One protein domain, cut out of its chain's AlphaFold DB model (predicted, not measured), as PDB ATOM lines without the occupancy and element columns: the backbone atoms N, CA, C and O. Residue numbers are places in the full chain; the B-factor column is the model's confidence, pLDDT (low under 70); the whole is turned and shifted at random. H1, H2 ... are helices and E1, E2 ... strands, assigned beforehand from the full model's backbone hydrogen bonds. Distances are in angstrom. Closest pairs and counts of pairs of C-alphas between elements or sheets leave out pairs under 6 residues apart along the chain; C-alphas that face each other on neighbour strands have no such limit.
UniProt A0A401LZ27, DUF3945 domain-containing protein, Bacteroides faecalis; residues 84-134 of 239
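AT A GLANCE: This is residues 84 to 134 of the 239 residues of the protein "DUF3945 domain-containing protein" of Bacteroides faecalis (UniProt A0A401LZ27). The model shows a strongly twisted sheet of three strands, E1, E2 and E3, with one short helix, H1, over one face and running along the strands; the other face has no named element over it. Residues 84 to 94, before H1, start near one end of the domain's longest axis, run part of the way along it and then fold back into the helix. The printed part has 51 residues, with one named helix and three named strands in the order H1, E1, E2, E3; the sheet's order is E1, E2, E3, antiparallel throughout, and the class is mixed, helices and strands. The whole is compact, with a radius of gyration of the C-alphas of 10.4 A, and spans 30 by 20 by 17 A.

IN THESE COORDINATES: Begin with the longest strand, E2, residues 114 to 121: find C-alpha 114 at (55.418, -26.181, 39.029), from where the strand runs 21.4 A to C-alpha 121. Before it comes E1, residues 106 to 111, 15.3 A long. After it comes E3, residues 126 to 131, 16.5 A long, ending at C-alpha 131 at (48.704, -28.547, 38.184). For the helix H1, residues 95 to 102, look for C-alpha 95 at (47.681, -9.098, 47.941); it is 10.5 A long.

HOW THE PARTS SIT: E1, E2 and E3 form a meander, each strand the antiparallel neighbour of the one before. Look first at the hairpin of E1 and E2, whose directions stand at 138 degrees: N 109 and O 116 are 2.9 A apart and N 116 and O 109 are 2.8 A apart, both within hydrogen-bond range. In the hairpin of E2 and E3, at 150 degrees, N 119 and O 128 are within hydrogen-bond range at 2.9 A. E1 and E3 are edge strands, and E2 is the inner strand. Now move to H1, which is on the sheet at a height over the sheet of 8.9 A. It lies over E2, on which 6 of its 8 C-alphas fall, and only just not over E1, on which 2 fall. On the local plane its line and that of E2 stand at 15 degrees, along the strands. The closest C-alphas of H1 and E2 are those of Leu 101 and Leu 120, 5.5 A apart. In H1 every O i to N i+4 pair is within hydrogen-bond range.

THE WHOLE: The two C-alphas farthest apart are those of Pro 85 and Lys 133, at 31.4 A. The printed part has no cut, and the links H1 to E1, E1 to E2 and E2 to E3 are tight. The mean pLDDT of the printed part is 93.1, and no printed residue is under 70.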
ATOM      1  N   ARG A  84      34.842 -21.278  55.919       92.12
ATOM      2  CA  ARG A  84      35.753 -20.456  56.724       92.12
ATOM      3  C   ARG A  84      35.394 -18.978  56.613       92.12
ATOM      4  O   ARG A  84      35.000 -18.545  55.533       92.12
ATOM      5  N   PRO A  85      35.578 -18.185  57.681       91.00
ATOM      6  CA  PRO A  85      35.376 -16.739  57.613       91.00
ATOM      7  C   PRO A  85      36.436 -16.048  56.743       91.00
ATOM      8  O   PRO A  85      36.143 -15.044  56.105       91.00
ATOM      9  N   GLU A  86      37.647 -16.606  56.684       92.12
ATOM     10  CA  GLU A  86      38.790 -16.003  56.003       92.12
ATOM     11  C   GLU A  86      39.497 -16.989  55.070       92.12
ATOM     12  O   GLU A  86      39.479 -18.210  55.271       92.12
ATOM     13  N   ILE A  87      40.160 -16.437  54.053       92.38
ATOM     14  CA  ILE A  87      40.968 -17.197  53.102       92.38
ATOM     15  C   ILE A  87      42.281 -17.595  53.771       92.38
ATOM     16  O   ILE A  87      43.088 -16.747  54.153       92.38
ATOM     17  N   MET A  88      42.553 -18.896  53.828       88.94
ATOM     18  CA  MET A  88      43.861 -19.388  54.259       88.94
ATOM     19  C   MET A  88      44.855 -19.324  53.098       88.94
ATOM     20  O   MET A  88      44.819 -20.158  52.195       88.94
ATOM     21  N   ASN A  89      45.755 -18.339  53.123       90.25
ATOM     22  CA  ASN A  89      46.794 -18.153  52.108       90.25
ATOM     23  C   ASN A  89      48.004 -19.082  52.337       90.25
ATOM     24  O   ASN A  89      49.101 -18.637  52.667       90.25
ATOM     25  N   ASP A  90      47.802 -20.384  52.149       88.38
ATOM     26  CA  ASP A  90      48.806 -21.443  52.338       88.38
ATOM     27  C   ASP A  90      49.866 -21.521  51.215       88.38
ATOM     28  O   ASP A  90      50.812 -22.303  51.295       88.38
ATOM     29  N   ILE A  91      49.706 -20.736  50.148       91.06
ATOM     30  CA  ILE A  91      50.536 -20.779  48.929       91.06
ATOM     31  C   ILE A  91      51.225 -19.442  48.612       91.06
ATOM     32  O   ILE A  91      51.657 -19.215  47.476       91.06
ATOM     33  N   ASN A  92      51.346 -18.561  49.608       91.31
ATOM     34  CA  ASN A  92      52.055 -17.280  49.521       91.31
ATOM     35  C   ASN A  92      51.613 -16.424  48.314       91.31
ATOM     36  O   ASN A  92      52.423 -15.948  47.501       91.31
ATOM     37  N   LEU A  93      50.300 -16.251  48.162       93.75
ATOM     38  CA  LEU A  93      49.719 -15.296  47.222       93.75
ATOM     39  C   LEU A  93      50.025 -13.866  47.656       93.75
ATOM     40  O   LEU A  93      49.975 -13.530  48.839       93.75
ATOM     41  N   LYS A  94      50.323 -13.016  46.675       95.19
ATOM     42  CA  LYS A  94      50.455 -11.572  46.864       95.19
ATOM     43  C   LYS A  94      49.067 -10.950  47.083       95.19
ATOM     44  O   LYS A  94      48.093 -11.483  46.556       95.19
ATOM     45  N   PRO A  95      48.966  -9.775  47.731       94.25
ATOM     46  CA  PRO A  95      47.681  -9.098  47.941       94.25
ATOM     47  C   PRO A  95      46.857  -8.921  46.656       94.25
ATOM     48  O   PRO A  95      45.697  -9.303  46.608       94.25
ATOM     49  N   LYS A  96      47.493  -8.481  45.563       94.50
ATOM     50  CA  LYS A  96      46.840  -8.340  44.248       94.50
ATOM     51  C   LYS A  96      46.377  -9.671  43.637       94.50
ATOM     52  O   LYS A  96      45.474  -9.698  42.811       94.50
ATOM     53  N   GLU A  97      47.032 -10.783  43.971       95.19
ATOM     54  CA  GLU A  97      46.584 -12.110  43.529       95.19
ATOM     55  C   GLU A  97      45.341 -12.545  44.313       95.19
ATOM     56  O   GLU A  97      44.420 -13.087  43.712       95.19
ATOM     57  N   LEU A  98      45.298 -12.267  45.622       94.94
ATOM     58  CA  LEU A  98      44.130 -12.527  46.467       94.94
ATOM     59  C   LEU A  98      42.917 -11.704  46.036       94.94
ATOM     60  O   LEU A  98      41.852 -12.280  45.862       94.94
ATOM     61  N   GLU A  99      43.093 -10.406  45.790       93.56
ATOM     62  CA  GLU A  99      42.029  -9.509  45.315       93.56
ATOM     63  C   GLU A  99      41.373 -10.055  44.037       93.56
ATOM     64  O   GLU A  99      40.163 -10.252  43.974       93.56
ATOM     65  N   ARG A 100      42.186 -10.456  43.054       93.94
ATOM     66  CA  ARG A 100      41.686 -11.070  41.814       93.94
ATOM     67  C   ARG A 100      40.922 -12.371  42.064       93.94
ATOM     68  O   ARG A 100      39.923 -12.641  41.405       93.94
ATOM     69  N   LEU A 101      41.393 -13.203  42.991       94.62
ATOM     70  CA  LEU A 101      40.695 -14.434  43.359       94.62
ATOM     71  C   LEU A 101      39.355 -14.154  44.057       94.62
ATOM     72  O   LEU A 101      38.383 -14.858  43.784       94.62
ATOM     73  N   GLN A 102      39.293 -13.126  44.906       92.25
ATOM     74  CA  GLN A 102      38.059 -12.644  45.538       92.25
ATOM     75  C   GLN A 102      37.064 -12.111  44.496       92.25
ATOM     76  O   GLN A 102      35.869 -12.380  44.597       92.25
ATOM     77  N   ASP A 103      37.559 -11.505  43.415       90.19
ATOM     78  CA  ASP A 103      36.769 -11.097  42.245       90.19
ATOM     79  C   ASP A 103      36.340 -12.271  41.339       90.19
ATOM     80  O   ASP A 103      35.871 -12.085  40.211       90.19
ATOM     81  N   ASN A 104      36.463 -13.514  41.819       88.56
ATOM     82  CA  ASN A 104      36.168 -14.742  41.083       88.56
ATOM     83  C   ASN A 104      36.997 -14.907  39.795       88.56
ATOM     84  O   ASN A 104      36.542 -15.560  38.839       88.56
ATOM     85  N   GLU A 105      38.199 -14.330  39.732       91.00
ATOM     86  CA  GLU A 105      39.162 -14.665  38.689       91.00
ATOM     87  C   GLU A 105      39.860 -15.995  38.979       91.00
ATOM     88  O   GLU A 105      39.868 -16.531  40.087       91.00
ATOM     89  N   ILE A 106      40.474 -16.529  37.930       93.12
ATOM     90  CA  ILE A 106      41.370 -17.670  37.999       93.12
ATOM     91  C   ILE A 106      42.771 -17.181  37.639       93.12
ATOM     92  O   ILE A 106      42.956 -16.416  36.688       93.12
ATOM     93  N   ILE A 107      43.767 -17.584  38.418       94.38
ATOM     94  CA  ILE A 107      45.145 -17.119  38.245       94.38
ATOM     95  C   ILE A 107      46.088 -18.295  38.023       94.38
ATOM     96  O   ILE A 107      45.819 -19.425  38.426       94.38
ATOM     97  N   THR A 108      47.230 -18.020  37.402       94.00
ATOM     98  CA  THR A 108      48.345 -18.969  37.340       94.00
ATOM     99  C   THR A 108      49.385 -18.591  38.390       94.00
ATOM    100  O   THR A 108      49.844 -17.450  38.403       94.00
ATOM    101  N   LYS A 109      49.800 -19.549  39.223       94.25
ATOM    102  CA  LYS A 109      50.834 -19.377  40.254       94.25
ATOM    103  C   LYS A 109      51.897 -20.461  40.122       94.25
ATOM    104  O   LYS A 109      51.573 -21.632  39.937       94.25
ATOM    105  N   THR A 110      53.168 -20.089  40.241       94.56
ATOM    106  CA  THR A 110      54.255 -21.070  40.366       94.56
ATOM    107  C   THR A 110      54.430 -21.437  41.836       94.56
ATOM    108  O   THR A 110      54.676 -20.557  42.656       94.56
ATOM    109  N   ILE A 111      54.311 -22.724  42.159       93.75
ATOM    110  CA  ILE A 111      54.495 -23.289  43.500       93.75
ATOM    111  C   ILE A 111      55.506 -24.427  43.351       93.75
ATOM    112  O   ILE A 111      55.285 -25.330  42.548       93.75
ATOM    113  N   ASN A 112      56.626 -24.372  44.075       91.69
ATOM    114  CA  ASN A 112      57.689 -25.389  44.025       91.69
ATOM    115  C   ASN A 112      58.119 -25.756  42.585       91.69
ATOM    116  O   ASN A 112      58.156 -26.923  42.214       91.69
ATOM    117  N   ASN A 113      58.405 -24.744  41.756       92.25
ATOM    118  CA  ASN A 113      58.798 -24.872  40.339       92.25
ATOM    119  C   ASN A 113      57.756 -25.501  39.395       92.25
ATOM    120  O   ASN A 113      58.035 -25.720  38.215       92.25
ATOM    121  N   GLU A 114      56.528 -25.725  39.858       94.31
ATOM    122  CA  GLU A 114      55.418 -26.181  39.029       94.31
ATOM    123  C   GLU A 114      54.362 -25.083  38.882       94.31
ATOM    124  O   GLU A 114      54.081 -24.331  39.814       94.31
ATOM    125  N   LYS A 115      53.757 -24.980  37.694       94.06
ATOM    126  CA  LYS A 115      52.666 -24.032  37.445       94.06
ATOM    127  C   LYS A 115      51.327 -24.647  37.838       94.06
ATOM    128  O   LYS A 115      50.944 -25.701  37.319       94.06
ATOM    129  N   TYR A 116      50.608 -23.936  38.690       95.25
ATOM    130  CA  TYR A 116      49.268 -24.264  39.142       95.25
ATOM    131  C   TYR A 116      48.273 -23.244  38.619       95.25
ATOM    132  O   TYR A 116      48.566 -22.051  38.535       95.25
ATOM    133  N   LEU A 117      47.088 -23.740  38.305       95.19
ATOM    134  CA  LEU A 117      45.898 -22.934  38.154       95.19
ATOM    135  C   LEU A 117      45.236 -22.833  39.528       95.19
ATOM    136  O   LEU A 117      45.052 -23.861  40.184       95.19
ATOM    137  N   VAL A 118      44.935 -21.612  39.963       96.06
ATOM    138  CA  VAL A 118      44.404 -21.317  41.294       96.06
ATOM    139  C   VAL A 118      43.100 -20.539  41.174       96.06
ATOM    140  O   VAL A 118      43.024 -19.589  40.397       96.06
ATOM    141  N   GLN A 119      42.094 -20.936  41.948       95.75
ATOM    142  CA  GLN A 119      40.794 -20.272  42.034       95.75
ATOM    143  C   GLN A 119      40.294 -20.289  43.480       95.75
ATOM    144  O   GLN A 119      40.557 -21.250  44.196       95.75
ATOM    145  N   LEU A 120      39.564 -19.262  43.907       95.94
ATOM    146  CA  LEU A 120      38.872 -19.266  45.195       95.94
ATOM    147  C   LEU A 120      37.535 -20.003  45.074       95.94
ATOM    148  O   LEU A 120      36.810 -19.815  44.095       95.94
ATOM    149  N   ASP A 121      37.208 -20.830  46.061       94.69
ATOM    150  CA  ASP A 121      35.840 -21.286  46.291       94.69
ATOM    151  C   ASP A 121      35.124 -20.264  47.190       94.69
ATOM    152  O   ASP A 121      35.442 -20.182  48.379       94.69
ATOM    153  N   PRO A 122      34.192 -19.456  46.651       92.19
ATOM    154  CA  PRO A 122      33.560 -18.379  47.411       92.19
ATOM    155  C   PRO A 122      32.626 -18.895  48.512       92.19
ATOM    156  O   PRO A 122      32.299 -18.148  49.426       92.19
ATOM    157  N   GLU A 123      32.186 -20.156  48.439       92.62
ATOM    158  CA  GLU A 123      31.311 -20.736  49.462       92.62
ATOM    159  C   GLU A 123      32.097 -21.185  50.696       92.62
ATOM    160  O   GLU A 123      31.547 -21.188  51.792       92.62
ATOM    161  N   THR A 124      33.369 -21.570  50.538       94.00
ATOM    162  CA  THR A 124      34.190 -22.115  51.634       94.00
ATOM    163  C   THR A 124      35.393 -21.251  52.008       94.00
ATOM    164  O   THR A 124      36.048 -21.531  53.011       94.00
ATOM    165  N   ASN A 125      35.694 -20.211  51.224       94.50
ATOM    166  CA  ASN A 125      36.938 -19.437  51.282       94.50
ATOM    167  C   ASN A 125      38.209 -20.299  51.129       94.50
ATOM    168  O   ASN A 125      39.294 -19.948  51.599       94.50
ATOM    169  N   GLU A 126      38.098 -21.442  50.447       94.56
ATOM    170  CA  GLU A 126      39.219 -22.345  50.193       94.56
ATOM    171  C   GLU A 126      39.917 -22.016  48.865       94.56
ATOM    172  O   GLU A 126      39.276 -21.786  47.838       94.56
ATOM    173  N   LEU A 127      41.253 -22.046  48.862       95.38
ATOM    174  CA  LEU A 127      42.048 -21.919  47.643       95.38
ATOM    175  C   LEU A 127      42.134 -23.261  46.913       95.38
ATOM    176  O   LEU A 127      42.753 -24.223  47.369       95.38
ATOM    177  N   LEU A 128      41.542 -23.313  45.727       93.88
ATOM    178  CA  LEU A 128      41.581 -24.467  44.845       93.88
ATOM    179  C   LEU A 128      42.826 -24.376  43.982       93.88
ATOM    180  O   LEU A 128      43.032 -23.362  43.325       93.88
ATOM    181  N   LYS A 129      43.636 -25.438  43.937       93.50
ATOM    182  CA  LYS A 129      44.839 -25.491  43.100       93.50
ATOM    183  C   LYS A 129      44.930 -26.803  42.336       93.50
ATOM    184  O   LYS A 129      44.749 -27.875  42.905       93.50
ATOM    185  N   THR A 130      45.245 -26.722  41.048       92.69
ATOM    186  CA  THR A 130      45.516 -27.896  40.208       92.69
ATOM    187  C   THR A 130      46.724 -27.649  39.316       92.69
ATOM    188  O   THR A 130      46.947 -26.523  38.865       92.69
ATOM    189  N   LYS A 131      47.534 -28.680  39.060       94.06
ATOM    190  CA  LYS A 131      48.704 -28.547  38.184       94.06
ATOM    191  C   LYS A 131      48.221 -28.295  36.760       94.06
ATOM    192  O   LYS A 131      47.430 -29.067  36.231       94.06
ATOM    193  N   ILE A 132      48.752 -27.279  36.080       93.12
ATOM    194  CA  ILE A 132      48.352 -26.996  34.687       93.12
ATOM    195  C   ILE A 132      48.628 -28.207  33.781       93.12
ATOM    196  O   ILE A 132      47.839 -28.522  32.896       93.12
ATOM    197  N   LYS A 133      49.718 -28.938  34.047       91.69
ATOM    198  CA  LYS A 133      50.104 -30.138  33.289       91.69
ATOM    199  C   LYS A 133      49.112 -31.302  33.412       91.69
ATOM    200  O   LYS A 133      49.073 -32.125  32.506       91.69
ATOM    201  N   SER A 134      48.328 -31.385  34.491       89.62
ATOM    202  CA  SER A 134      47.311 -32.438  34.662       89.62
ATOM    203  C   SER A 134      45.961 -32.079  34.040       89.62
ATOM    204  O   SER A 134      45.061 -32.915  34.019       89.62
TER     205      SER A 134